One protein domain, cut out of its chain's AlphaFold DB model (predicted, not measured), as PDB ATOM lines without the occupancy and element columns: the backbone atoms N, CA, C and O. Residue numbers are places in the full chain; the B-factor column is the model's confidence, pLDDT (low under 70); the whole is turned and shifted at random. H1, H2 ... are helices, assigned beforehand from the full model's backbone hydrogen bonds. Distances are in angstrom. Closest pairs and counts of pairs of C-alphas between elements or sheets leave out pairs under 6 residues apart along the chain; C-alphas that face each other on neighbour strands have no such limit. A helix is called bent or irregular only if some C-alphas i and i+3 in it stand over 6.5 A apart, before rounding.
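AT A GLANCE: This is residues 382 to 566 of the 725 residues of an uncharacterized protein of viral metagenome (UniProt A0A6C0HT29). Two long helices, H5 and H6, run side by side in opposite directions along the length of an elongated helical body. H4 and H7 pack together at one side, with H4 on the first half of H5; H1, H2 and H3 gather round the other half of the pair, and little H8 lies near H7 close to the end of the printed part. There are 185 printed residues with eight named helices, H1 to H8 in chain order, and no named strand; the class is all helix. The whole is compact, with a radius of gyration of the C-alphas of 17.8 A, and spans 55 by 31 by 26 A.

IN THESE COORDINATES: The longest helix, H5, holds residues 470 to 498 and measures 42.2 A, from C-alpha 470 at (-42.713, -10.418, -37.488) to C-alpha 498 at (-41.911, -8.243, 4.623). H6, residues 508 to 532, measures 36.5 A, and H7, residues 536 to 553, 26.1 A. H4, residues 444 to 458, measures 21.2 A and is irregular: C-alphas 447 and 450 are 7.3 A apart. H3 is residues 429 to 442, H2 399 to 410, and H8 559 to 562. H1, residues 382 to 389, begins with C-alpha 382 at (-49.426, 0.868, -12.676).

HOW THE PARTS SIT: H5 and H6 touch as a helical hairpin, opposite ways at a shallow tilt of 14 degrees; their closest C-alphas, Ile 479 and Ile 529, are 5.5 A apart. H4 and H5 are a hairpin too, at 37 degrees, only just a steep tilt, with the C-alphas of Phe 454 and Ala 480 closest at 5.3 A. H4, H5 and H7 form a bundle, helices set side by side; H7 touches H4 at a shallow tilt of 16 degrees, with Ile 457 and Tyr 542 closest at 7.3 A between C-alphas. With residues 408 to 410 alone H2 touches H5, closest at the C-alphas of Ile 409 and Asn 495, 4.8 A. H3 touches H1, closest at the C-alphas of Glu 429 and Ala 386, 4.5 A. H8 is close to H7 but not clearly touching. Every O i to N i+4 pair is within hydrogen-bond range in H1, H2, H3, H5 and H6, against 9 of 11 in H4 and 12 of 14 in H7; H8 is too short for such a pair.

THE WHOLE: The two C-alphas farthest apart, of Asp 422 and Asp 461, are 57.0 A apart. The printed part has no cut. The links H2 to H3 and H4 to H5 are long. The mean pLDDT of the printed part is 78.9; 45 residues are under 70, among them 389 to 397 and 413 to 430.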
ATOM      1  N   SER A 382     -49.076  -0.327 -13.436       69.38
ATOM      2  CA  SER A 382     -49.426   0.868 -12.676       69.38
ATOM      3  C   SER A 382     -50.923   1.023 -12.455       69.38
ATOM      4  O   SER A 382     -51.321   1.296 -11.325       69.38
ATOM      5  N   ILE A 383     -51.742   0.803 -13.494       67.00
ATOM      6  CA  ILE A 383     -53.217   0.789 -13.421       67.00
ATOM      7  C   ILE A 383     -53.663  -0.209 -12.372       67.00
ATOM      8  O   ILE A 383     -54.345   0.167 -11.420       67.00
ATOM      9  N   TYR A 384     -53.204  -1.450 -12.502       72.88
ATOM     10  CA  TYR A 384     -53.588  -2.520 -11.597       72.88
ATOM     11  C   TYR A 384     -53.163  -2.230 -10.174       72.88
ATOM     12  O   TYR A 384     -53.976  -2.262  -9.254       72.88
ATOM     13  N   SER A 385     -51.885  -1.919  -9.983       70.12
ATOM     14  CA  SER A 385     -51.376  -1.697  -8.641       70.12
ATOM     15  C   SER A 385     -52.086  -0.525  -7.999       70.12
ATOM     16  O   SER A 385     -52.315  -0.565  -6.813       70.12
ATOM     17  N   ALA A 386     -52.502   0.497  -8.732       68.69
ATOM     18  CA  ALA A 386     -53.207   1.602  -8.120       68.69
ATOM     19  C   ALA A 386     -54.680   1.329  -7.798       68.69
ATOM     20  O   ALA A 386     -55.123   1.670  -6.700       68.69
ATOM     21  N   GLU A 387     -55.401   0.647  -8.697       71.44
ATOM     22  CA  GLU A 387     -56.752   0.138  -8.430       71.44
ATOM     23  C   GLU A 387     -56.752  -0.743  -7.172       71.44
ATOM     24  O   GLU A 387     -57.644  -0.648  -6.327       71.44
ATOM     25  N   TYR A 388     -55.702  -1.553  -7.014       70.69
ATOM     26  CA  TYR A 388     -55.585  -2.539  -5.947       70.69
ATOM     27  C   TYR A 388     -54.658  -2.145  -4.794       70.69
ATOM     28  O   TYR A 388     -54.550  -2.913  -3.853       70.69
ATOM     29  N   LEU A 389     -54.008  -0.981  -4.802       66.38
ATOM     30  CA  LEU A 389     -53.317  -0.390  -3.642       66.38
ATOM     31  C   LEU A 389     -54.228   0.593  -2.912       66.38
ATOM     32  O   LEU A 389     -53.983   0.866  -1.744       66.38
ATOM     33  N   GLY A 390     -55.324   1.042  -3.532       61.34
ATOM     34  CA  GLY A 390     -56.378   1.857  -2.914       61.34
ATOM     35  C   GLY A 390     -57.166   1.191  -1.776       61.34
ATOM     36  O   GLY A 390     -58.252   1.659  -1.439       61.34
ATOM     37  N   PHE A 391     -56.668   0.103  -1.179       62.38
ATOM     38  CA  PHE A 391     -57.329  -0.558  -0.056       62.38
ATOM     39  C   PHE A 391     -57.338   0.315   1.198       62.38
ATOM     40  O   PHE A 391     -56.462   1.147   1.436       62.38
ATOM     41  N   ASP A 392     -58.323   0.050   2.058       61.12
ATOM     42  CA  ASP A 392     -58.572   0.754   3.322       61.12
ATOM     43  C   ASP A 392     -57.507   0.451   4.404       61.12
ATOM     44  O   ASP A 392     -57.801   0.466   5.600       61.12
ATOM     45  N   PHE A 393     -56.249   0.194   4.009       62.25
ATOM     46  CA  PHE A 393     -55.088   0.099   4.902       62.25
ATOM     47  C   PHE A 393     -54.988   1.338   5.804       62.25
ATOM     48  O   PHE A 393     -54.509   1.266   6.932       62.25
ATOM     49  N   GLY A 394     -55.463   2.486   5.307       57.59
ATOM     50  CA  GLY A 394     -55.346   3.782   5.954       57.59
ATOM     51  C   GLY A 394     -56.476   4.183   6.902       57.59
ATOM     52  O   GLY A 394     -56.288   5.163   7.620       57.59
ATOM     53  N   ARG A 395     -57.623   3.481   6.959       63.69
ATOM     54  CA  ARG A 395     -58.804   4.003   7.685       63.69
ATOM     55  C   ARG A 395     -58.529   4.373   9.135       63.69
ATOM     56  O   ARG A 395     -59.079   5.350   9.641       63.69
ATOM     57  N   ASN A 396     -57.710   3.557   9.799       67.75
ATOM     58  CA  ASN A 396     -57.367   3.730  11.208       67.75
ATOM     59  C   ASN A 396     -55.884   4.089  11.413       67.75
ATOM     60  O   ASN A 396     -55.430   4.152  12.554       67.75
ATOM     61  N   LEU A 397     -55.133   4.339  10.335       69.19
ATOM     62  CA  LEU A 397     -53.742   4.776  10.402       69.19
ATOM     63  C   LEU A 397     -53.652   6.298  10.318       69.19
ATOM     64  O   LEU A 397     -54.426   6.971   9.635       69.19
ATOM     65  N   LYS A 398     -52.668   6.868  11.012       76.69
ATOM     66  CA  LYS A 398     -52.332   8.276  10.821       76.69
ATOM     67  C   LYS A 398     -51.656   8.473   9.451       76.69
ATOM     68  O   LYS A 398     -50.955   7.575   8.992       76.69
ATOM     69  N   PRO A 399     -51.806   9.655   8.826       75.25
ATOM     70  CA  PRO A 399     -51.056  10.095   7.645       75.25
ATOM     71  C   PRO A 399     -49.611   9.594   7.489       75.25
ATOM     72  O   PRO A 399     -49.238   9.084   6.440       75.25
ATOM     73  N   ASP A 400     -48.805   9.728   8.538       76.81
ATOM     74  CA  ASP A 400     -47.396   9.335   8.588       76.81
ATOM     75  C   ASP A 400     -47.209   7.813   8.552       76.81
ATOM     76  O   ASP A 400     -46.298   7.311   7.898       76.81
ATOM     77  N   GLN A 401     -48.103   7.068   9.200       77.31
ATOM     78  CA  GLN A 401     -48.092   5.604   9.188       77.31
ATOM     79  C   GLN A 401     -48.516   5.056   7.824       77.31
ATOM     80  O   GLN A 401     -47.924   4.093   7.352       77.31
ATOM     81  N   ILE A 402     -49.496   5.700   7.183       74.75
ATOM     82  CA  ILE A 402     -49.902   5.416   5.802       74.75
ATOM     83  C   ILE A 402     -48.706   5.632   4.876       74.75
ATOM     84  O   ILE A 402     -48.285   4.705   4.195       74.75
ATOM     85  N   SER A 403     -48.110   6.828   4.906       75.19
ATOM     86  CA  SER A 403     -46.939   7.160   4.090       75.19
ATOM     87  C   SER A 403     -45.820   6.136   4.260       75.19
ATOM     88  O   SER A 403     -45.264   5.673   3.269       75.19
ATOM     89  N   LYS A 404     -45.502   5.761   5.505       80.06
ATOM     90  CA  LYS A 404     -44.456   4.782   5.806       80.06
ATOM     91  C   LYS A 404     -44.797   3.393   5.270       80.06
ATOM     92  O   LYS A 404     -43.955   2.791   4.619       80.06
ATOM     93  N   LEU A 405     -46.019   2.914   5.505       79.06
ATOM     94  CA  LEU A 405     -46.483   1.617   5.011       79.06
ATOM     95  C   LEU A 405     -46.374   1.536   3.485       79.06
ATOM     96  O   LEU A 405     -45.815   0.584   2.954       79.06
ATOM     97  N   TYR A 406     -46.855   2.552   2.773       78.75
ATOM     98  CA  TYR A 406     -46.788   2.552   1.314       78.75
ATOM     99  C   TYR A 406     -45.371   2.738   0.783       78.75
ATOM    100  O   TYR A 406     -45.030   2.110  -0.208       78.75
ATOM    101  N   SER A 407     -44.524   3.520   1.456       81.12
ATOM    102  CA  SER A 407     -43.098   3.606   1.107       81.12
ATOM    103  C   SER A 407     -42.417   2.242   1.230       81.12
ATOM    104  O   SER A 407     -41.595   1.895   0.391       81.12
ATOM    105  N   GLN A 408     -42.808   1.437   2.225       84.69
ATOM    106  CA  GLN A 408     -42.322   0.066   2.386       84.69
ATOM    107  C   GLN A 408     -42.856  -0.862   1.289       84.69
ATOM    108  O   GLN A 408     -42.053  -1.524   0.645       84.69
ATOM    109  N   ILE A 409     -44.170  -0.867   1.019       83.75
ATOM    110  CA  ILE A 409     -44.783  -1.696  -0.042       83.75
ATOM    111  C   ILE A 409     -44.192  -1.361  -1.418       83.75
ATOM    112  O   ILE A 409     -43.861  -2.254  -2.195       83.75
ATOM    113  N   LEU A 410     -44.037  -0.075  -1.721       83.75
ATOM    114  CA  LEU A 410     -43.499   0.399  -2.993       83.75
ATOM    115  C   LEU A 410     -41.962   0.379  -3.041       83.75
ATOM    116  O   LEU A 410     -41.400   0.612  -4.105       83.75
ATOM    117  N   GLY A 411     -41.294   0.140  -1.906       82.06
ATOM    118  CA  GLY A 411     -39.837   0.147  -1.745       82.06
ATOM    119  C   GLY A 411     -39.151   1.456  -2.146       82.06
ATOM    120  O   GLY A 411     -38.048   1.431  -2.690       82.06
ATOM    121  N   VAL A 412     -39.794   2.595  -1.878       80.94
ATOM    122  CA  VAL A 412     -39.281   3.942  -2.174       80.94
ATOM    123  C   VAL A 412     -39.456   4.868  -0.975       80.94
ATOM    124  O   VAL A 412     -40.567   5.275  -0.652       80.94
ATOM    125  N   ASP A 413     -38.338   5.264  -0.362       69.19
ATOM    126  CA  ASP A 413     -38.301   6.122   0.837       69.19
ATOM    127  C   ASP A 413     -38.615   7.611   0.568       69.19
ATOM    128  O   ASP A 413     -38.824   8.387   1.501       69.19
ATOM    129  N   LEU A 414     -38.619   8.047  -0.699       54.53
ATOM    130  CA  LEU A 414     -38.559   9.472  -1.078       54.53
ATOM    131  C   LEU A 414     -39.883  10.092  -1.535       54.53
ATOM    132  O   LEU A 414     -39.922  11.274  -1.886       54.53
ATOM    133  N   LEU A 415     -40.975   9.335  -1.536       56.66
ATOM    134  CA  LEU A 415     -42.262   9.869  -1.958       56.66
ATOM    135  C   LEU A 415     -42.890  10.669  -0.812       56.66
ATOM    136  O   LEU A 415     -43.455  10.104   0.121       56.66
ATOM    137  N   GLN A 416     -42.789  12.004  -0.880       57.84
ATOM    138  CA  GLN A 416     -43.521  12.894   0.022       57.84
ATOM    139  C   GLN A 416     -45.021  12.688  -0.185       57.84
ATOM    140  O   GLN A 416     -45.638  13.200  -1.117       57.84
ATOM    141  N   PHE A 417     -45.597  11.885   0.696       59.03
ATOM    142  CA  PHE A 417     -47.015  11.618   0.745       59.03
ATOM    143  C   PHE A 417     -47.684  12.814   1.427       59.03
ATOM    144  O   PHE A 417     -47.445  13.075   2.608       59.03
ATOM    145  N   GLU A 418     -48.537  13.547   0.712       57.59
ATOM    146  CA  GLU A 418     -49.504  14.457   1.333       57.59
ATOM    147  C   GLU A 418     -50.865  13.753   1.394       57.59
ATOM    148  O   GLU A 418     -51.713  13.952   0.520       57.59
ATOM    149  N   PRO A 419     -51.108  12.885   2.394       55.19
ATOM    150  CA  PRO A 419     -52.398  12.232   2.530       55.19
ATOM    151  C   PRO A 419     -53.441  13.299   2.862       55.19
ATOM    152  O   PRO A 419     -53.479  13.861   3.964       55.19
ATOM    153  N   ARG A 420     -54.313  13.584   1.898       56.84
ATOM    154  CA  ARG A 420     -55.493  14.414   2.117       56.84
ATOM    155  C   ARG A 420     -56.452  13.650   3.033       56.84
ATOM    156  O   ARG A 420     -57.038  12.645   2.647       56.84
ATOM    157  N   ARG A 421     -56.559  14.092   4.294       49.34
ATOM    158  CA  ARG A 421     -57.372  13.448   5.355       49.34
ATOM    159  C   ARG A 421     -58.864  13.347   5.022       49.34
ATOM    160  O   ARG A 421     -59.582  12.600   5.677       49.34
ATOM    161  N   ASP A 422     -59.332  14.156   4.087       53.06
ATOM    162  CA  ASP A 422     -60.720  14.305   3.669       53.06
ATOM    163  C   ASP A 422     -61.117  13.375   2.516       53.06
ATOM    164  O   ASP A 422     -62.309  13.201   2.261       53.06
ATOM    165  N   THR A 423     -60.158  12.710   1.872       50.53
ATOM    166  CA  THR A 423     -60.433  11.739   0.813       50.53
ATOM    167  C   THR A 423     -60.106  10.338   1.309       50.53
ATOM    168  O   THR A 423     -58.948   9.982   1.487       50.53
ATOM    169  N   THR A 424     -61.130   9.500   1.470       51.56
ATOM    170  CA  THR A 424     -60.970   8.041   1.619       51.56
ATOM    171  C   THR A 424     -60.234   7.396   0.437       51.56
ATOM    172  O   THR A 424     -59.853   6.239   0.529       51.56
ATOM    173  N   ASN A 425     -60.026   8.143  -0.652       52.62
ATOM    174  CA  ASN A 425     -59.219   7.753  -1.796       52.62
ATOM    175  C   ASN A 425     -57.914   8.539  -1.777       52.62
ATOM    176  O   ASN A 425     -57.863   9.684  -2.227       52.62
ATOM    177  N   ILE A 426     -56.857   7.924  -1.263       57.84
ATOM    178  CA  ILE A 426     -55.520   8.356  -1.638       57.84
ATOM    179  C   ILE A 426     -55.265   7.812  -3.048       57.84
ATOM    180  O   ILE A 426     -55.454   6.624  -3.284       57.84
ATOM    181  N   SER A 427     -54.889   8.683  -3.986       58.47
ATOM    182  CA  SER A 427     -54.522   8.276  -5.346       58.47
ATOM    183  C   SER A 427     -53.129   7.642  -5.311       58.47
ATOM    184  O   SER A 427     -52.129   8.349  -5.190       58.47
ATOM    185  N   PHE A 428     -53.071   6.308  -5.341       66.50
ATOM    186  CA  PHE A 428     -51.833   5.517  -5.277       66.50
ATOM    187  C   PHE A 428     -51.082   5.452  -6.593       66.50
ATOM    188  O   PHE A 428     -49.891   5.167  -6.634       66.50
ATOM    189  N   GLU A 429     -51.765   5.758  -7.676       62.78
ATOM    190  CA  GLU A 429     -51.280   5.586  -9.025       62.78
ATOM    191  C   GLU A 429     -49.994   6.379  -9.331       62.78
ATOM    192  O   GLU A 429     -49.079   5.835  -9.945       62.78
ATOM    193  N   ASN A 430     -49.884   7.641  -8.886       58.84
ATOM    194  CA  ASN A 430     -48.665   8.448  -9.074       58.84
ATOM    195  C   ASN A 430     -47.471   7.835  -8.332       58.84
ATOM    196  O   ASN A 430     -46.332   7.896  -8.801       58.84
ATOM    197  N   PHE A 431     -47.739   7.249  -7.165       70.44
ATOM    198  CA  PHE A 431     -46.722   6.649  -6.316       70.44
ATOM    199  C   PHE A 431     -46.234   5.337  -6.909       70.44
ATOM    200  O   PHE A 431     -45.030   5.162  -7.047       70.44
ATOM    201  N   THR A 432     -47.159   4.487  -7.354       71.19
ATOM    202  CA  THR A 432     -46.866   3.261  -8.095       71.19
ATOM    203  C   THR A 432     -46.040   3.541  -9.348       71.19
ATOM    204  O   THR A 432     -45.049   2.872  -9.609       71.19
ATOM    205  N   MET A 433     -46.414   4.553 -10.131       67.56
ATOM    206  CA  MET A 433     -45.641   4.950 -11.308       67.56
ATOM    207  C   MET A 433     -44.211   5.344 -10.931       67.56
ATOM    208  O   MET A 433     -43.245   4.872 -11.531       67.56
ATOM    209  N   THR A 434     -44.078   6.187  -9.904       67.44
ATOM    210  CA  THR A 434     -42.771   6.657  -9.441       67.44
ATOM    211  C   THR A 434     -41.935   5.518  -8.865       67.44
ATOM    212  O   THR A 434     -40.726   5.510  -9.064       67.44
ATOM    213  N   SER A 435     -42.543   4.538  -8.192       78.06
ATOM    214  CA  SER A 435     -41.828   3.369  -7.681       78.06
ATOM    215  C   SER A 435     -41.371   2.441  -8.796       78.06
ATOM    216  O   SER A 435     -40.221   2.022  -8.771       78.06
ATOM    217  N   ILE A 436     -42.198   2.168  -9.814       79.25
ATOM    218  CA  ILE A 436     -41.754   1.375 -10.976       79.25
ATOM    219  C   ILE A 436     -40.597   2.076 -11.681       79.25
ATOM    220  O   ILE A 436     -39.601   1.432 -12.009       79.25
ATOM    221  N   GLN A 437     -40.706   3.389 -11.893       71.75
ATOM    222  CA  GLN A 437     -39.628   4.160 -12.496       71.75
ATOM    223  C   GLN A 437     -38.375   4.138 -11.616       71.75
ATOM    224  O   GLN A 437     -37.286   3.890 -12.116       71.75
ATOM    225  N   PHE A 438     -38.524   4.298 -10.300       79.56
ATOM    226  CA  PHE A 438     -37.420   4.178  -9.358       79.56
ATOM    227  C   PHE A 438     -36.742   2.809  -9.443       79.56
ATOM    228  O   PHE A 438     -35.517   2.762  -9.506       79.56
ATOM    229  N   TYR A 439     -37.501   1.711  -9.487       81.81
ATOM    230  CA  TYR A 439     -36.938   0.373  -9.654       81.81
ATOM    231  C   TYR A 439     -36.203   0.234 -10.984       81.81
ATOM    232  O   TYR A 439     -35.063  -0.214 -11.001       81.81
ATOM    233  N   ASN A 440     -36.809   0.665 -12.087       75.12
ATOM    234  CA  ASN A 440     -36.184   0.609 -13.407       75.12
ATOM    235  C   ASN A 440     -34.904   1.471 -13.494       75.12
ATOM    236  O   ASN A 440     -33.943   1.099 -14.169       75.12
ATOM    237  N   ASP A 441     -34.872   2.608 -12.801       73.38
ATOM    238  CA  ASP A 441     -33.747   3.542 -12.839       73.38
ATOM    239  C   ASP A 441     -32.624   3.135 -11.873       73.38
ATOM    240  O   ASP A 441     -31.453   3.311 -12.204       73.38
ATOM    241  N   ASN A 442     -32.950   2.561 -10.709       77.62
ATOM    242  CA  ASN A 442     -31.988   2.286  -9.631       77.62
ATOM    243  C   ASN A 442     -31.661   0.799  -9.439       77.62
ATOM    244  O   ASN A 442     -30.780   0.474  -8.646       77.62
ATOM    245  N   ASN A 443     -32.349  -0.108 -10.133       83.12
ATOM    246  CA  ASN A 443     -32.084  -1.538 -10.067       83.12
ATOM    247  C   ASN A 443     -31.906  -2.110 -11.481       83.12
ATOM    248  O   ASN A 443     -32.859  -2.229 -12.254       83.12
ATOM    249  N   GLU A 444     -30.663  -2.487 -11.793       83.56
ATOM    250  CA  GLU A 444     -30.258  -3.078 -13.077       83.56
ATOM    251  C   GLU A 444     -31.143  -4.256 -13.477       83.56
ATOM    252  O   GLU A 444     -31.546  -4.371 -14.632       83.56
ATOM    253  N   PHE A 445     -31.536  -5.089 -12.513       87.56
ATOM    254  CA  PHE A 445     -32.368  -6.241 -12.798       87.56
ATOM    255  C   PHE A 445     -33.736  -5.831 -13.351       87.56
ATOM    256  O   PHE A 445     -34.169  -6.363 -14.364       87.56
ATOM    257  N   TYR A 446     -34.408  -4.848 -12.744       86.25
ATOM    258  CA  TYR A 446     -35.691  -4.350 -13.258       86.25
ATOM    259  C   TYR A 446     -35.505  -3.672 -14.612       86.25
ATOM    260  O   TYR A 446     -36.327  -3.844 -15.510       86.25
ATOM    261  N   ARG A 447     -34.404  -2.938 -14.788       81.56
ATOM    262  CA  ARG A 447     -34.084  -2.288 -16.059       81.56
ATOM    263  C   ARG A 447     -34.025  -3.294 -17.209       81.56
ATOM    264  O   ARG A 447     -34.636  -3.049 -18.256       81.56
ATOM    265  N   TYR A 448     -33.337  -4.414 -16.990       85.88
ATOM    266  CA  TYR A 448     -33.031  -5.413 -18.012       85.88
ATOM    267  C   TYR A 448     -34.017  -6.580 -18.083       85.88
ATOM    268  O   TYR A 448     -34.084  -7.235 -19.115       85.88
ATOM    269  N   PHE A 449     -34.854  -6.800 -17.066       90.25
ATOM    270  CA  PHE A 449     -35.756  -7.953 -17.003       90.25
ATOM    271  C   PHE A 449     -36.618  -8.140 -18.256       90.25
ATOM    272  O   PHE A 449     -36.778  -9.258 -18.741       90.25
ATOM    273  N   TYR A 450     -37.175  -7.044 -18.781       88.38
ATOM    274  CA  TYR A 450     -37.985  -7.094 -19.997       88.38
ATOM    275  C   TYR A 450     -37.167  -7.641 -21.175       88.38
ATOM    276  O   TYR A 450     -37.583  -8.604 -21.821       88.38
ATOM    277  N   ARG A 451     -35.994  -7.042 -21.420       88.94
ATOM    278  CA  ARG A 451     -35.062  -7.438 -22.479       88.94
ATOM    279  C   ARG A 451     -34.655  -8.893 -22.314       88.94
ATOM    280  O   ARG A 451     -34.676  -9.641 -23.279       88.94
ATOM    281  N   ASP A 452     -34.308  -9.298 -21.099       90.19
ATOM    282  CA  ASP A 452     -33.805 -10.636 -20.796       90.19
ATOM    283  C   ASP A 452     -34.869 -11.712 -21.052       90.19
ATOM    284  O   ASP A 452     -34.587 -12.722 -21.696       90.19
ATOM    285  N   ILE A 453     -36.119 -11.479 -20.633       92.75
ATOM    286  CA  ILE A 453     -37.243 -12.364 -20.975       92.75
ATOM    287  C   ILE A 453     -37.460 -12.401 -22.492       92.75
ATOM    288  O   ILE A 453     -37.592 -13.480 -23.067       92.75
ATOM    289  N   PHE A 454     -37.494 -11.238 -23.147       90.00
ATOM    290  CA  PHE A 454     -37.690 -11.153 -24.593       90.00
ATOM    291  C   PHE A 454     -36.594 -11.912 -25.357       90.00
ATOM    292  O   PHE A 454     -36.888 -12.696 -26.261       90.00
ATOM    293  N   ALA A 455     -35.340 -11.742 -24.933       88.69
ATOM    294  CA  ALA A 455     -34.176 -12.436 -25.457       88.69
ATOM    295  C   ALA A 455     -34.308 -13.954 -25.298       88.69
ATOM    296  O   ALA A 455     -34.170 -14.682 -26.276       88.69
ATOM    297  N   LEU A 456     -34.652 -14.438 -24.102       90.56
ATOM    298  CA  LEU A 456     -34.840 -15.868 -23.840       90.56
ATOM    299  C   LEU A 456     -35.974 -16.485 -24.667       90.56
ATOM    300  O   LEU A 456     -35.869 -17.630 -25.102       90.56
ATOM    301  N   ILE A 457     -37.053 -15.740 -24.902       90.56
ATOM    302  CA  ILE A 457     -38.201 -16.230 -25.671       90.56
ATOM    303  C   ILE A 457     -37.885 -16.302 -27.165       90.56
ATOM    304  O   ILE A 457     -38.298 -17.260 -27.819       90.56
ATOM    305  N   TYR A 458     -37.196 -15.289 -27.700       89.56
ATOM    306  CA  TYR A 458     -37.068 -15.092 -29.145       89.56
ATOM    307  C   TYR A 458     -35.686 -15.437 -29.720       89.56
ATOM    308  O   TYR A 458     -35.605 -15.906 -30.850       89.56
ATOM    309  N   TYR A 459     -34.603 -15.213 -28.972       87.00
ATOM    310  CA  TYR A 459     -33.217 -15.331 -29.454       87.00
ATOM    311  C   TYR A 459     -32.433 -16.499 -28.844       87.00
ATOM    312  O   TYR A 459     -31.249 -16.674 -29.148       87.00
ATOM    313  N   SER A 460     -33.052 -17.297 -27.977       85.69
ATOM    314  CA  SER A 460     -32.404 -18.487 -27.434       85.69
ATOM    315  C   SER A 460     -32.153 -19.562 -28.501       85.69
ATOM    316  O   SER A 460     -32.701 -19.503 -29.598       85.69
ATOM    317  N   ASP A 461     -31.283 -20.534 -28.200       83.69
ATOM    318  CA  ASP A 461     -31.011 -21.678 -29.092       83.69
ATOM    319  C   ASP A 461     -32.255 -22.526 -29.366       83.69
ATOM    320  O   ASP A 461     -32.443 -23.039 -30.467       83.69
ATOM    321  N   GLU A 462     -33.124 -22.621 -28.364       83.69
ATOM    322  CA  GLU A 462     -34.438 -23.244 -28.448       83.69
ATOM    323  C   GLU A 462     -35.507 -22.179 -28.174       83.69
ATOM    324  O   GLU A 462     -36.034 -22.114 -27.055       83.69
ATOM    325  N   PRO A 463     -35.826 -21.311 -29.155       80.56
ATOM    326  CA  PRO A 463     -36.788 -20.245 -28.938       80.56
ATOM    327  C   PRO A 463     -38.147 -20.843 -28.566       80.56
ATOM    328  O   PRO A 463     -38.668 -21.741 -29.232       80.56
ATOM    329  N   ILE A 464     -38.744 -20.308 -27.498       82.69
ATOM    330  CA  ILE A 464     -40.081 -20.698 -27.014       82.69
ATOM    331  C   ILE A 464     -41.117 -20.510 -28.125       82.69
ATOM    332  O   ILE A 464     -42.086 -21.267 -28.226       82.69
ATOM    333  N   ILE A 465     -40.906 -19.506 -28.975       81.56
ATOM    334  CA  ILE A 465     -41.703 -19.283 -30.173       81.56
ATOM    335  C   ILE A 465     -40.904 -19.797 -31.375       81.56
ATOM    336  O   ILE A 465     -39.999 -19.139 -31.873       81.56
ATOM    337  N   VAL A 466     -41.262 -20.996 -31.839       64.06
ATOM    338  CA  VAL A 466     -40.448 -21.864 -32.719       64.06
ATOM    339  C   VAL A 466     -40.339 -21.372 -34.178       64.06
ATOM    340  O   VAL A 466     -39.717 -22.026 -35.006       64.06
ATOM    341  N   SER A 467     -40.912 -20.221 -34.549       61.97
ATOM    342  CA  SER A 467     -40.821 -19.721 -35.933       61.97
ATOM    343  C   SER A 467     -40.241 -18.312 -36.032       61.97
ATOM    344  O   SER A 467     -40.508 -17.430 -35.219       61.97
ATOM    345  N   THR A 468     -39.452 -18.075 -37.077       56.78
ATOM    346  CA  THR A 468     -38.923 -16.753 -37.424       56.78
ATOM    347  C   THR A 468     -39.983 -15.960 -38.191       56.78
ATOM    348  O   THR A 468     -40.503 -16.436 -39.198       56.78
ATOM    349  N   GLY A 469     -40.324 -14.756 -37.730       68.50
ATOM    350  CA  GLY A 469     -41.319 -13.898 -38.381       68.50
ATOM    351  C   GLY A 469     -41.722 -12.695 -37.528       68.50
ATOM    352  O   GLY A 469     -41.539 -12.710 -36.309       68.50
ATOM    353  N   LYS A 470     -42.276 -11.652 -38.166       68.00
ATOM    354  CA  LYS A 470     -42.713 -10.418 -37.488       68.00
ATOM    355  C   LYS A 470     -43.745 -10.712 -36.394       68.00
ATOM    356  O   LYS A 470     -43.518 -10.343 -35.255       68.00
ATOM    357  N   SER A 471     -44.765 -11.520 -36.697       75.62
ATOM    358  CA  SER A 471     -45.807 -11.929 -35.739       75.62
ATOM    359  C   SER A 471     -45.272 -12.561 -34.450       75.62
ATOM    360  O   SER A 471     -45.945 -12.543 -33.423       75.62
ATOM    361  N   ASN A 472     -44.074 -13.143 -34.492       81.88
ATOM    362  CA  ASN A 472     -43.472 -13.819 -33.352       81.88
ATOM    363  C   ASN A 472     -42.656 -12.869 -32.472       81.88
ATOM    364  O   ASN A 472     -42.611 -13.096 -31.264       81.88
ATOM    365  N   LYS A 473     -42.081 -11.794 -33.041       82.19
ATOM    366  CA  LYS A 473     -41.530 -10.687 -32.238       82.19
ATOM    367  C   LYS A 473     -42.666 -10.038 -31.447       82.19
ATOM    368  O   LYS A 473     -42.539  -9.917 -30.231       82.19
ATOM    369  N   ASP A 474     -43.824  -9.833 -32.079       80.31
ATOM    370  CA  ASP A 474     -45.006  -9.302 -31.402       80.31
ATOM    371  C   ASP A 474     -45.506 -10.198 -30.262       80.31
ATOM    372  O   ASP A 474     -45.797  -9.727 -29.156       80.31
ATOM    373  N   LYS A 475     -45.582 -11.516 -30.494       87.56
ATOM    374  CA  LYS A 475     -45.916 -12.485 -29.438       87.56
ATOM    375  C   LYS A 475     -44.889 -12.446 -28.298       87.56
ATOM    376  O   LYS A 475     -45.290 -12.353 -27.139       87.56
ATOM    377  N   ALA A 476     -43.589 -12.470 -28.602       89.50
ATOM    378  CA  ALA A 476     -42.524 -12.426 -27.596       89.50
ATOM    379  C   ALA A 476     -42.574 -11.137 -26.763       89.50
ATOM    380  O   ALA A 476     -42.446 -11.179 -25.541       89.50
ATOM    381  N   SER A 477     -42.836 -10.005 -27.417       84.62
ATOM    382  CA  SER A 477     -42.974  -8.687 -26.800       84.62
ATOM    383  C   SER A 477     -44.146  -8.649 -25.811       84.62
ATOM    384  O   SER A 477     -44.021  -8.184 -24.671       84.62
ATOM    385  N   LYS A 478     -45.290  -9.226 -26.194       86.19
ATOM    386  CA  LYS A 478     -46.457  -9.366 -25.307       86.19
ATOM    387  C   LYS A 478     -46.179 -10.276 -24.116       86.19
ATOM    388  O   LYS A 478     -46.554  -9.929 -22.996       86.19
ATOM    389  N   ILE A 479     -45.493 -11.403 -24.328       92.12
ATOM    390  CA  ILE A 479     -45.100 -12.290 -23.226       92.12
ATOM    391  C   ILE A 479     -44.173 -11.540 -22.264       92.12
ATOM    392  O   ILE A 479     -44.474 -11.492 -21.075       92.12
ATOM    393  N   ALA A 480     -43.124 -10.875 -22.764       90.06
ATOM    394  CA  ALA A 480     -42.197 -10.088 -21.948       90.06
ATOM    395  C   ALA A 480     -42.893  -8.966 -21.159       90.06
ATOM    396  O   ALA A 480     -42.597  -8.756 -19.981       90.06
ATOM    397  N   SER A 481     -43.877  -8.296 -21.767       85.25
ATOM    398  CA  SER A 481     -44.735  -7.302 -21.105       85.25
ATOM    399  C   SER A 481     -45.516  -7.897 -19.930       85.25
ATOM    400  O   SER A 481     -45.499  -7.362 -18.814       85.25
ATOM    401  N   ASN A 482     -46.153  -9.046 -20.144       89.81
ATOM    402  CA  ASN A 482     -46.883  -9.740 -19.089       89.81
ATOM    403  C   ASN A 482     -45.942 -10.262 -17.990       89.81
ATOM    404  O   ASN A 482     -46.257 -10.116 -16.809       89.81
ATOM    405  N   SER A 483     -44.755 -10.769 -18.338       93.75
ATOM    406  CA  SER A 483     -43.724 -11.157 -17.367       93.75
ATOM    407  C   SER A 483     -43.263  -9.971 -16.520       93.75
ATOM    408  O   SER A 483     -43.135 -10.096 -15.303       93.75
ATOM    409  N   TYR A 484     -43.023  -8.811 -17.140       89.56
ATOM    410  CA  TYR A 484     -42.609  -7.599 -16.432       89.56
ATOM    411  C   TYR A 484     -43.693  -7.125 -15.457       89.56
ATOM    412  O   TYR A 484     -43.402  -6.750 -14.322       89.56
ATOM    413  N   SER A 485     -44.961  -7.220 -15.860       87.69
ATOM    414  CA  SER A 485     -46.090  -6.929 -14.973       87.69
ATOM    415  C   SER A 485     -46.115  -7.869 -13.762       87.69
ATOM    416  O   SER A 485     -46.259  -7.405 -12.631       87.69
ATOM    417  N   ILE A 486     -45.894  -9.173 -13.971       91.81
ATOM    418  CA  ILE A 486     -45.778 -10.165 -12.887       91.81
ATOM    419  C   ILE A 486     -44.633  -9.801 -11.935       91.81
ATOM    420  O   ILE A 486     -44.824  -9.829 -10.721       91.81
ATOM    421  N   LEU A 487     -43.469  -9.415 -12.465       93.38
ATOM    422  CA  LEU A 487     -42.325  -8.979 -11.666       93.38
ATOM    423  C   LEU A 487     -42.691  -7.819 -10.722       93.38
ATOM    424  O   LEU A 487     -42.423  -7.879  -9.517       93.38
ATOM    425  N   ILE A 488     -43.312  -6.763 -11.249       90.19
ATOM    426  CA  ILE A 488     -43.703  -5.603 -10.438       90.19
ATOM    427  C   ILE A 488     -44.724  -6.007  -9.365       90.19
ATOM    428  O   ILE A 488     -44.571  -5.635  -8.202       90.19
ATOM    429  N   LEU A 489     -45.722  -6.821  -9.721       87.81
ATOM    430  CA  LEU A 489     -46.737  -7.284  -8.772       87.81
ATOM    431  C   LEU A 489     -46.132  -8.137  -7.646       87.81
ATOM    432  O   LEU A 489     -46.463  -7.945  -6.476       87.81
ATOM    433  N   LEU A 490     -45.206  -9.040  -7.980       90.56
ATOM    434  CA  LEU A 490     -44.481  -9.846  -6.997       90.56
ATOM    435  C   LEU A 490     -43.619  -8.988  -6.074       90.56
ATOM    436  O   LEU A 490     -43.571  -9.257  -4.878       90.56
ATOM    437  N   THR A 491     -42.997  -7.935  -6.604       91.25
ATOM    438  CA  THR A 491     -42.215  -6.977  -5.810       91.25
ATOM    439  C   THR A 491     -43.073  -6.337  -4.729       91.25
ATOM    440  O   THR A 491     -42.706  -6.356  -3.555       91.25
ATOM    441  N   TYR A 492     -44.248  -5.827  -5.099       88.69
ATOM    442  CA  TYR A 492     -45.156  -5.204  -4.138       88.69
ATOM    443  C   TYR A 492     -45.696  -6.198  -3.116       88.69
ATOM    444  O   TYR A 492     -45.732  -5.876  -1.928       88.69
ATOM    445  N   ASN A 493     -46.055  -7.414  -3.538       86.88
ATOM    446  CA  ASN A 493     -46.506  -8.438  -2.599       86.88
ATOM    447  C   ASN A 493     -45.389  -8.855  -1.629       86.88
ATOM    448  O   ASN A 493     -45.626  -8.925  -0.429       86.88
ATOM    449  N   PHE A 494     -44.161  -9.057  -2.112       88.88
ATOM    450  CA  PHE A 494     -43.015  -9.408  -1.268       88.88
ATOM    451  C   PHE A 494     -42.683  -8.308  -0.250       88.88
ATOM    452  O   PHE A 494     -42.428  -8.582   0.926       88.88
ATOM    453  N   ASN A 495     -42.724  -7.048  -0.681       88.88
ATOM    454  CA  ASN A 495     -42.529  -5.903   0.202       88.88
ATOM    455  C   ASN A 495     -43.652  -5.787   1.240       88.88
ATOM    456  O   ASN A 495     -43.388  -5.476   2.406       88.88
ATOM    457  N   LEU A 496     -44.901  -6.057   0.841       84.69
ATOM    458  CA  LEU A 496     -46.025  -6.116   1.766       84.69
ATOM    459  C   LEU A 496     -45.823  -7.230   2.794       84.69
ATOM    460  O   LEU A 496     -45.933  -6.949   3.982       84.69
ATOM    461  N   GLU A 497     -45.483  -8.446   2.360       83.56
ATOM    462  CA  GLU A 497     -45.212  -9.600   3.228       83.56
ATOM    463  C   GLU A 497     -44.092  -9.312   4.228       83.56
ATOM    464  O   GLU A 497     -44.236  -9.544   5.426       83.56
ATOM    465  N   SER A 498     -43.012  -8.690   3.763       83.50
ATOM    466  CA  SER A 498     -41.911  -8.243   4.623       83.50
ATOM    467  C   SER A 498     -42.345  -7.162   5.624       83.50
ATOM    468  O   SER A 498     -41.744  -7.009   6.687       83.50
ATOM    469  N   SER A 499     -43.422  -6.435   5.315       78.12
ATOM    470  CA  SER A 499     -44.033  -5.420   6.178       78.12
ATOM    471  C   SER A 499     -45.123  -5.985   7.105       78.12
ATOM    472  O   SER A 499     -45.602  -5.260   7.980       78.12
ATOM    473  N   ILE A 500     -45.502  -7.268   6.972       71.00
ATOM    474  CA  ILE A 500     -46.595  -7.902   7.734       71.00
ATOM    475  C   ILE A 500     -46.334  -7.915   9.242       71.00
ATOM    476  O   ILE A 500     -47.286  -7.749  10.004       71.00
ATOM    477  N   GLN A 501     -45.075  -7.977   9.691       68.88
ATOM    478  CA  GLN A 501     -44.742  -7.854  11.121       68.88
ATOM    479  C   GLN A 501     -45.281  -6.552  11.744       68.88
ATOM    480  O   GLN A 501     -45.522  -6.488  12.946       68.88
ATOM    481  N   LEU A 502     -45.501  -5.511  10.931       63.66
ATOM    482  CA  LEU A 502     -46.097  -4.243  11.349       63.66
ATOM    483  C   LEU A 502     -47.642  -4.230  11.271       63.66
ATOM    484  O   LEU A 502     -48.269  -3.343  11.850       63.66
ATOM    485  N   LEU A 503     -48.257  -5.160  10.526       64.44
ATOM    486  CA  LEU A 503     -49.676  -5.159  10.124       64.44
ATOM    487  C   LEU A 503     -50.524  -6.263  10.777       64.44
ATOM    488  O   LEU A 503     -51.748  -6.110  10.866       64.44
ATOM    489  N   GLU A 504     -49.897  -7.356  11.217       62.97
ATOM    490  CA  GLU A 504     -50.548  -8.578  11.710       62.97
ATOM    491  C   GLU A 504     -51.519  -8.331  12.877       62.97
ATOM    492  O   GLU A 504     -52.589  -8.937  12.925       62.97
ATOM    493  N   GLU A 505     -51.224  -7.378  13.765       61.94
ATOM    494  CA  GLU A 505     -52.077  -7.085  14.927       61.94
ATOM    495  C   GLU A 505     -53.334  -6.255  14.599       61.94
ATOM    496  O   GLU A 505     -54.254  -6.190  15.416       61.94
ATOM    497  N   LEU A 506     -53.409  -5.611  13.425       58.62
ATOM    498  CA  LEU A 506     -54.456  -4.618  13.133       58.62
ATOM    499  C   LEU A 506     -55.254  -4.867  11.841       58.62
ATOM    500  O   LEU A 506     -56.385  -4.386  11.752       58.62
ATOM    501  N   TYR A 507     -54.717  -5.595  10.848       66.88
ATOM    502  CA  TYR A 507     -55.293  -5.599   9.487       66.88
ATOM    503  C   TYR A 507     -55.254  -6.937   8.735       66.88
ATOM    504  O   TYR A 507     -55.344  -6.938   7.505       66.88
ATOM    505  N   HIS A 508     -55.186  -8.068   9.441       70.38
ATOM    506  CA  HIS A 508     -55.091  -9.411   8.849       70.38
ATOM    507  C   HIS A 508     -56.059  -9.650   7.665       70.38
ATOM    508  O   HIS A 508     -55.636 -10.042   6.581       70.38
ATOM    509  N   ASP A 509     -57.344  -9.300   7.804       75.44
ATOM    510  CA  ASP A 509     -58.350  -9.489   6.742       75.44
ATOM    511  C   ASP A 509     -58.155  -8.600   5.502       75.44
ATOM    512  O   ASP A 509     -58.675  -8.917   4.428       75.44
ATOM    513  N   SER A 510     -57.494  -7.448   5.649       73.19
ATOM    514  CA  SER A 510     -57.223  -6.535   4.527       73.19
ATOM    515  C   SER A 510     -55.973  -6.971   3.776       73.19
ATOM    516  O   SER A 510     -55.995  -7.002   2.550       73.19
ATOM    517  N   VAL A 511     -54.935  -7.392   4.507       76.94
ATOM    518  CA  VAL A 511     -53.718  -7.985   3.937       76.94
ATOM    519  C   VAL A 511     -54.062  -9.254   3.159       76.94
ATOM    520  O   VAL A 511     -53.733  -9.347   1.984       76.94
ATOM    521  N   LEU A 512     -54.830 -10.180   3.748       79.75
ATOM    522  CA  LEU A 512     -55.258 -11.402   3.055       79.75
ATOM    523  C   LEU A 512     -56.034 -11.117   1.764       79.75
ATOM    524  O   LEU A 512     -55.803 -11.764   0.742       79.75
ATOM    525  N   ARG A 513     -56.964 -10.154   1.800       78.56
ATOM    526  CA  ARG A 513     -57.732  -9.756   0.610       78.56
ATOM    527  C   ARG A 513     -56.842  -9.152  -0.463       78.56
ATOM    528  O   ARG A 513     -56.999  -9.502  -1.628       78.56
ATOM    529  N   TYR A 514     -55.919  -8.285  -0.066       77.38
ATOM    530  CA  TYR A 514     -54.951  -7.685  -0.969       77.38
ATOM    531  C   TYR A 514     -54.088  -8.756  -1.646       77.38
ATOM    532  O   TYR A 514     -54.074  -8.847  -2.870       77.38
ATOM    533  N   THR A 515     -53.460  -9.633  -0.861       82.50
ATOM    534  CA  THR A 515     -52.620 -10.728  -1.361       82.50
ATOM    535  C   THR A 515     -53.402 -11.657  -2.296       82.50
ATOM    536  O   THR A 515     -52.920 -12.015  -3.367       82.50
ATOM    537  N   THR A 516     -54.663 -11.970  -1.966       85.31
ATOM    538  CA  THR A 516     -55.548 -12.766  -2.839       85.31
ATOM    539  C   THR A 516     -55.745 -12.110  -4.208       85.31
ATOM    540  O   THR A 516     -55.691 -12.786  -5.232       85.31
ATOM    541  N   ILE A 517     -55.976 -10.797  -4.247       82.88
ATOM    542  CA  ILE A 517     -56.190 -10.069  -5.503       82.88
ATOM    543  C   ILE A 517     -54.910 -10.026  -6.333       82.88
ATOM    544  O   ILE A 517     -54.974 -10.270  -7.535       82.88
ATOM    545  N   PHE A 518     -53.755  -9.802  -5.703       85.06
ATOM    546  CA  PHE A 518     -52.459  -9.871  -6.382       85.06
ATOM    547  C   PHE A 518     -52.235 -11.229  -7.044       85.06
ATOM    548  O   PHE A 518     -51.866 -11.289  -8.217       85.06
ATOM    549  N   PHE A 519     -52.534 -12.316  -6.332       86.88
ATOM    550  CA  PHE A 519     -52.420 -13.656  -6.895       86.88
ATOM    551  C   PHE A 519     -53.363 -13.884  -8.077       86.88
ATOM    552  O   PHE A 519     -52.914 -14.389  -9.101       86.88
ATOM    553  N   ILE A 520     -54.621 -13.436  -7.998       87.81
ATOM    554  CA  ILE A 520     -55.565 -13.520  -9.126       87.81
ATOM    555  C   ILE A 520     -55.023 -12.787 -10.361       87.81
ATOM    556  O   ILE A 520     -55.147 -13.291 -11.477       87.81
ATOM    557  N   GLN A 521     -54.408 -11.614 -10.183       86.06
ATOM    558  CA  GLN A 521     -53.849 -10.850 -11.301       86.06
ATOM    559  C   GLN A 521     -52.627 -11.535 -11.914       86.06
ATOM    560  O   GLN A 521     -52.526 -11.630 -13.137       86.06
ATOM    561  N   ILE A 522     -51.730 -12.072 -11.086       89.25
ATOM    562  CA  ILE A 522     -50.583 -12.839 -11.582       89.25
ATOM    563  C   ILE A 522     -51.060 -14.098 -12.320       89.25
ATOM    564  O   ILE A 522     -50.576 -14.370 -13.417       89.25
ATOM    565  N   GLU A 523     -52.059 -14.819 -11.799       90.19
ATOM    566  CA  GLU A 523     -52.673 -15.956 -12.499       90.19
ATOM    567  C   GLU A 523     -53.298 -15.545 -13.838       90.19
ATOM    568  O   GLU A 523     -53.156 -16.264 -14.825       90.19
ATOM    569  N   SER A 524     -53.975 -14.392 -13.895       89.62
ATOM    570  CA  SER A 524     -54.535 -13.859 -15.143       89.62
ATOM    571  C   SER A 524     -53.440 -13.607 -16.177       89.62
ATOM    572  O   SER A 524     -53.561 -14.036 -17.322       89.62
ATOM    573  N   LYS A 525     -52.334 -12.977 -15.766       90.00
ATOM    574  CA  LYS A 525     -51.203 -12.685 -16.652       90.00
ATOM    575  C   LYS A 525     -50.475 -13.946 -17.108       90.00
ATOM    576  O   LYS A 525     -50.097 -14.039 -18.273       90.00
ATOM    577  N   LEU A 526     -50.339 -14.946 -16.236       92.12
ATOM    578  CA  LEU A 526     -49.797 -16.254 -16.606       92.12
ATOM    579  C   LEU A 526     -50.693 -16.986 -17.613       92.12
ATOM    580  O   LEU A 526     -50.166 -17.547 -18.567       92.12
ATOM    581  N   LYS A 527     -52.023 -16.912 -17.472       90.81
ATOM    582  CA  LYS A 527     -52.970 -17.457 -18.463       90.81
ATOM    583  C   LYS A 527     -52.884 -16.740 -19.806       90.81
ATOM    584  O   LYS A 527     -52.908 -17.392 -20.841       90.81
ATOM    585  N   GLU A 528     -52.758 -15.413 -19.817       90.25
ATOM    586  CA  GLU A 528     -52.531 -14.673 -21.066       90.25
ATOM    587  C   GLU A 528     -51.254 -15.159 -21.766       90.25
ATOM    588  O   GLU A 528     -51.264 -15.403 -22.969       90.25
ATOM    589  N   ILE A 529     -50.168 -15.371 -21.018       92.69
ATOM    590  CA  ILE A 529     -48.919 -15.919 -21.564       92.69
ATOM    591  C   ILE A 529     -49.101 -17.352 -22.078       92.69
ATOM    592  O   ILE A 529     -48.631 -17.660 -23.170       92.69
ATOM    593  N   GLU A 530     -49.813 -18.203 -21.339       92.38
ATOM    594  CA  GLU A 530     -50.149 -19.567 -21.763       92.38
ATOM    595  C   GLU A 530     -50.877 -19.560 -23.112       92.38
ATOM    596  O   GLU A 530     -50.522 -20.321 -24.004       92.38
ATOM    597  N   THR A 531     -51.821 -18.633 -23.324       90.75
ATOM    598  CA  THR A 531     -52.523 -18.510 -24.616       90.75
ATOM    599  C   THR A 531     -51.649 -18.002 -25.765       90.75
ATOM    600  O   THR A 531     -52.007 -18.189 -26.927       90.75
ATOM    601  N   LEU A 532     -50.525 -17.344 -25.465       89.56
ATOM    602  CA  LEU A 532     -49.583 -16.841 -26.469       89.56
ATOM    603  C   LEU A 532     -48.528 -17.881 -26.867       89.56
ATOM    604  O   LEU A 532     -47.874 -17.706 -27.899       89.56
ATOM    605  N   ILE A 533     -48.350 -18.934 -26.065       91.25
ATOM    606  CA  ILE A 533     -47.363 -19.986 -26.290       91.25
ATOM    607  C   ILE A 533     -48.072 -21.230 -26.832       91.25
ATOM    608  O   ILE A 533     -48.845 -21.886 -26.145       91.25
ATOM    609  N   ASP A 534     -47.777 -21.569 -28.089       83.50
ATOM    610  CA  ASP A 534     -48.569 -22.514 -28.888       83.50
ATOM    611  C   ASP A 534     -48.474 -23.995 -28.420       83.50
ATOM    612  O   ASP A 534     -49.209 -24.848 -28.917       83.50
ATOM    613  N   ASN A 535     -47.590 -24.324 -27.464       88.62
ATOM    614  CA  ASN A 535     -47.438 -25.666 -26.886       88.62
ATOM    615  C   ASN A 535     -47.123 -25.598 -25.381       88.62
ATOM    616  O   ASN A 535     -46.297 -24.801 -24.934       88.62
ATOM    617  N   TYR A 536     -47.717 -26.516 -24.622       89.06
ATOM    618  CA  TYR A 536     -47.500 -26.716 -23.194       89.06
ATOM    619  C   TYR A 536     -46.020 -26.897 -22.809       89.06
ATOM    620  O   TYR A 536     -45.571 -26.307 -21.829       89.06
ATOM    621  N   GLU A 537     -45.235 -27.640 -23.597       90.06
ATOM    622  CA  GLU A 537     -43.798 -27.819 -23.327       90.06
ATOM    623  C   GLU A 537     -43.058 -26.473 -23.306       90.06
ATOM    624  O   GLU A 537     -42.318 -26.170 -22.371       90.06
ATOM    625  N   ASN A 538     -43.326 -25.613 -24.290       90.56
ATOM    626  CA  ASN A 538     -42.726 -24.285 -24.381       90.56
ATOM    627  C   ASN A 538     -43.221 -23.354 -23.268       90.56
ATOM    628  O   ASN A 538     -42.461 -22.510 -22.792       90.56
ATOM    629  N   PHE A 539     -44.466 -23.520 -22.814       91.56
ATOM    630  CA  PHE A 539     -44.972 -22.791 -21.654       91.56
ATOM    631  C   PHE A 539     -44.233 -23.215 -20.378       91.56
ATOM    632  O   PHE A 539     -43.837 -22.360 -19.589       91.56
ATOM    633  N   CYS A 540     -43.945 -24.508 -20.217       90.62
ATOM    634  CA  CYS A 540     -43.083 -24.978 -19.139       90.62
ATOM    635  C   CYS A 540     -41.670 -24.391 -19.237       90.62
ATOM    636  O   CYS A 540     -41.196 -23.825 -18.251       90.62
ATOM    637  N   LYS A 541     -41.027 -24.414 -20.417       90.69
ATOM    638  CA  LYS A 541     -39.721 -23.751 -20.632       90.69
ATOM    639  C   LYS A 541     -39.758 -22.281 -20.200       90.69
ATOM    640  O   LYS A 541     -38.891 -21.828 -19.453       90.69
ATOM    641  N   TYR A 542     -40.805 -21.555 -20.596       93.19
ATOM    642  CA  TYR A 542     -41.039 -20.175 -20.171       93.19
ATOM    643  C   TYR A 542     -41.130 -20.034 -18.646       93.19
ATOM    644  O   TYR A 542     -40.466 -19.169 -18.075       93.19
ATOM    645  N   LEU A 543     -41.917 -20.877 -17.971       92.31
ATOM    646  CA  LEU A 543     -42.044 -20.832 -16.512       92.31
ATOM    647  C   LEU A 543     -40.700 -21.080 -15.819       92.31
ATOM    648  O   LEU A 543     -40.405 -20.422 -14.819       92.31
ATOM    649  N   HIS A 544     -39.855 -21.957 -16.368       90.38
ATOM    650  CA  HIS A 544     -38.494 -22.156 -15.874       90.38
ATOM    651  C   HIS A 544     -37.630 -20.898 -16.047       90.38
ATOM    652  O   HIS A 544     -36.956 -20.508 -15.090       90.38
ATOM    653  N   PHE A 545     -37.687 -20.207 -17.195       91.44
ATOM    654  CA  PHE A 545     -36.984 -18.926 -17.388       91.44
ATOM    655  C   PHE A 545     -37.476 -17.849 -16.430       91.44
ATOM    656  O   PHE A 545     -36.672 -17.178 -15.779       91.44
ATOM    657  N   LEU A 546     -38.794 -17.716 -16.294       92.94
ATOM    658  CA  LEU A 546     -39.392 -16.771 -15.366       92.94
ATOM    659  C   LEU A 546     -38.938 -17.067 -13.931       92.94
ATOM    660  O   LEU A 546     -38.513 -16.157 -13.227       92.94
ATOM    661  N   LYS A 547     -38.957 -18.335 -13.503       91.62
ATOM    662  CA  LYS A 547     -38.478 -18.771 -12.181       91.62
ATOM    663  C   LYS A 547     -36.994 -18.461 -11.987       91.62
ATOM    664  O   LYS A 547     -36.622 -17.966 -10.926       91.62
ATOM    665  N   PHE A 548     -36.158 -18.738 -12.989       90.50
ATOM    666  CA  PHE A 548     -34.724 -18.442 -12.963       90.50
ATOM    667  C   PHE A 548     -34.464 -16.949 -12.738       90.50
ATOM    668  O   PHE A 548     -33.703 -16.584 -11.842       90.50
ATOM    669  N   LEU A 549     -35.149 -16.088 -13.492       90.31
ATOM    670  CA  LEU A 549     -35.020 -14.642 -13.356       90.31
ATOM    671  C   LEU A 549     -35.596 -14.145 -12.023       90.31
ATOM    672  O   LEU A 549     -34.913 -13.437 -11.289       90.31
ATOM    673  N   LEU A 550     -36.803 -14.565 -11.641       90.88
ATOM    674  CA  LEU A 550     -37.425 -14.136 -10.384       90.88
ATOM    675  C   LEU A 550     -36.609 -14.535  -9.148       90.88
ATOM    676  O   LEU A 550     -36.540 -13.748  -8.208       90.88
ATOM    677  N   LYS A 551     -35.933 -15.694  -9.149       90.62
ATOM    678  CA  LYS A 551     -35.040 -16.116  -8.050       90.62
ATOM    679  C   LYS A 551     -33.884 -15.144  -7.794       90.62
ATOM    680  O   LYS A 551     -33.361 -15.120  -6.684       90.62
ATOM    681  N   ARG A 552     -33.481 -14.342  -8.786       89.69
ATOM    682  CA  ARG A 552     -32.423 -13.329  -8.618       89.69
ATOM    683  C   ARG A 552     -32.873 -12.158  -7.758       89.69
ATOM    684  O   ARG A 552     -32.056 -11.591  -7.043       89.69
ATOM    685  N   ILE A 553     -34.162 -11.826  -7.802       87.12
ATOM    686  CA  ILE A 553     -34.744 -10.795  -6.935       87.12
ATOM    687  C   ILE A 553     -35.266 -11.404  -5.639       87.12
ATOM    688  O   ILE A 553     -35.074 -10.843  -4.564       87.12
ATOM    689  N   PHE A 554     -35.919 -12.560  -5.743       90.31
ATOM    690  CA  PHE A 554     -36.609 -13.222  -4.648       90.31
ATOM    691  C   PHE A 554     -36.028 -14.631  -4.435       90.31
ATOM    692  O   PHE A 554     -36.640 -15.621  -4.844       90.31
ATOM    693  N   PRO A 555     -34.856 -14.773  -3.784       87.69
ATOM    694  CA  PRO A 555     -34.182 -16.069  -3.637       87.69
ATOM    695  C   PRO A 555     -35.016 -17.137  -2.922       87.69
ATOM    696  O   PRO A 555     -34.838 -18.330  -3.156       87.69
ATOM    697  N   THR A 556     -35.924 -16.714  -2.043       86.06
ATOM    698  CA  THR A 556     -36.808 -17.590  -1.262       86.06
ATOM    699  C   THR A 556     -38.145 -17.870  -1.945       86.06
ATOM    700  O   THR A 556     -38.923 -18.685  -1.453       86.06
ATOM    701  N   PHE A 557     -38.438 -17.203  -3.061       83.75
ATOM    702  CA  PHE A 557     -39.727 -17.309  -3.720       83.75
ATOM    703  C   PHE A 557     -39.827 -18.594  -4.542       83.75
ATOM    704  O   PHE A 557     -38.987 -18.888  -5.396       83.75
ATOM    705  N   ASN A 558     -40.894 -19.355  -4.299       84.00
ATOM    706  CA  ASN A 558     -41.205 -20.565  -5.045       84.00
ATOM    707  C   ASN A 558     -42.532 -20.399  -5.796       84.00
ATOM    708  O   ASN A 558     -43.610 -20.561  -5.218       84.00
ATOM    709  N   LEU A 559     -42.422 -20.116  -7.097       82.06
ATOM    710  CA  LEU A 559     -43.548 -19.890  -8.006       82.06
ATOM    711  C   LEU A 559     -44.558 -21.059  -8.003       82.06
ATOM    712  O   LEU A 559     -45.758 -20.816  -7.940       82.06
ATOM    713  N   GLU A 560     -44.091 -22.311  -7.985       81.31
ATOM    714  CA  GLU A 560     -44.944 -23.520  -8.017       81.31
ATOM    715  C   GLU A 560     -45.751 -23.710  -6.729       81.31
ATOM    716  O   GLU A 560     -46.857 -24.234  -6.749       81.31
ATOM    717  N   SER A 561     -45.203 -23.283  -5.590       81.81
ATOM    718  CA  SER A 561     -45.908 -23.396  -4.307       81.81
ATOM    719  C   SER A 561     -47.004 -22.345  -4.130       81.81
ATOM    720  O   SER A 561     -47.956 -22.566  -3.384       81.81
ATOM    721  N   GLN A 562     -46.851 -21.198  -4.797       79.31
ATOM    722  CA  GLN A 562     -47.705 -20.021  -4.624       79.31
ATOM    723  C   GLN A 562     -48.856 -19.999  -5.626       79.31
ATOM    724  O   GLN A 562     -49.973 -19.606  -5.299       79.31
ATOM    725  N   PHE A 563     -48.596 -20.465  -6.843       79.31
ATOM    726  CA  PHE A 563     -49.586 -20.539  -7.901       79.31
ATOM    727  C   PHE A 563     -49.885 -21.999  -8.179       79.31
ATOM    728  O   PHE A 563     -48.961 -22.799  -8.289       79.31
ATOM    729  N   LYS A 564     -51.166 -22.352  -8.335       77.12
ATOM    730  CA  LYS A 564     -51.581 -23.684  -8.809       77.12
ATOM    731  C   LYS A 564     -51.251 -23.839 -10.297       77.12
ATOM    732  O   LYS A 564     -52.140 -24.012 -11.127       77.12
ATOM    733  N   LEU A 565     -49.976 -23.680 -10.625       71.06
ATOM    734  CA  LEU A 565     -49.444 -23.868 -11.955       71.06
ATOM    735  C   LEU A 565     -49.356 -25.355 -12.233       71.06
ATOM    736  O   LEU A 565     -49.255 -26.185 -11.330       71.06
ATOM    737  N   ILE A 566     -49.439 -25.668 -13.514       69.69
ATOM    738  CA  ILE A 566     -49.318 -27.027 -14.005       69.69
ATOM    739  C   ILE A 566     -47.910 -27.523 -13.640       69.69
ATOM    740  O   ILE A 566     -46.936 -26.791 -13.818       69.69
TER     741      ILE A 566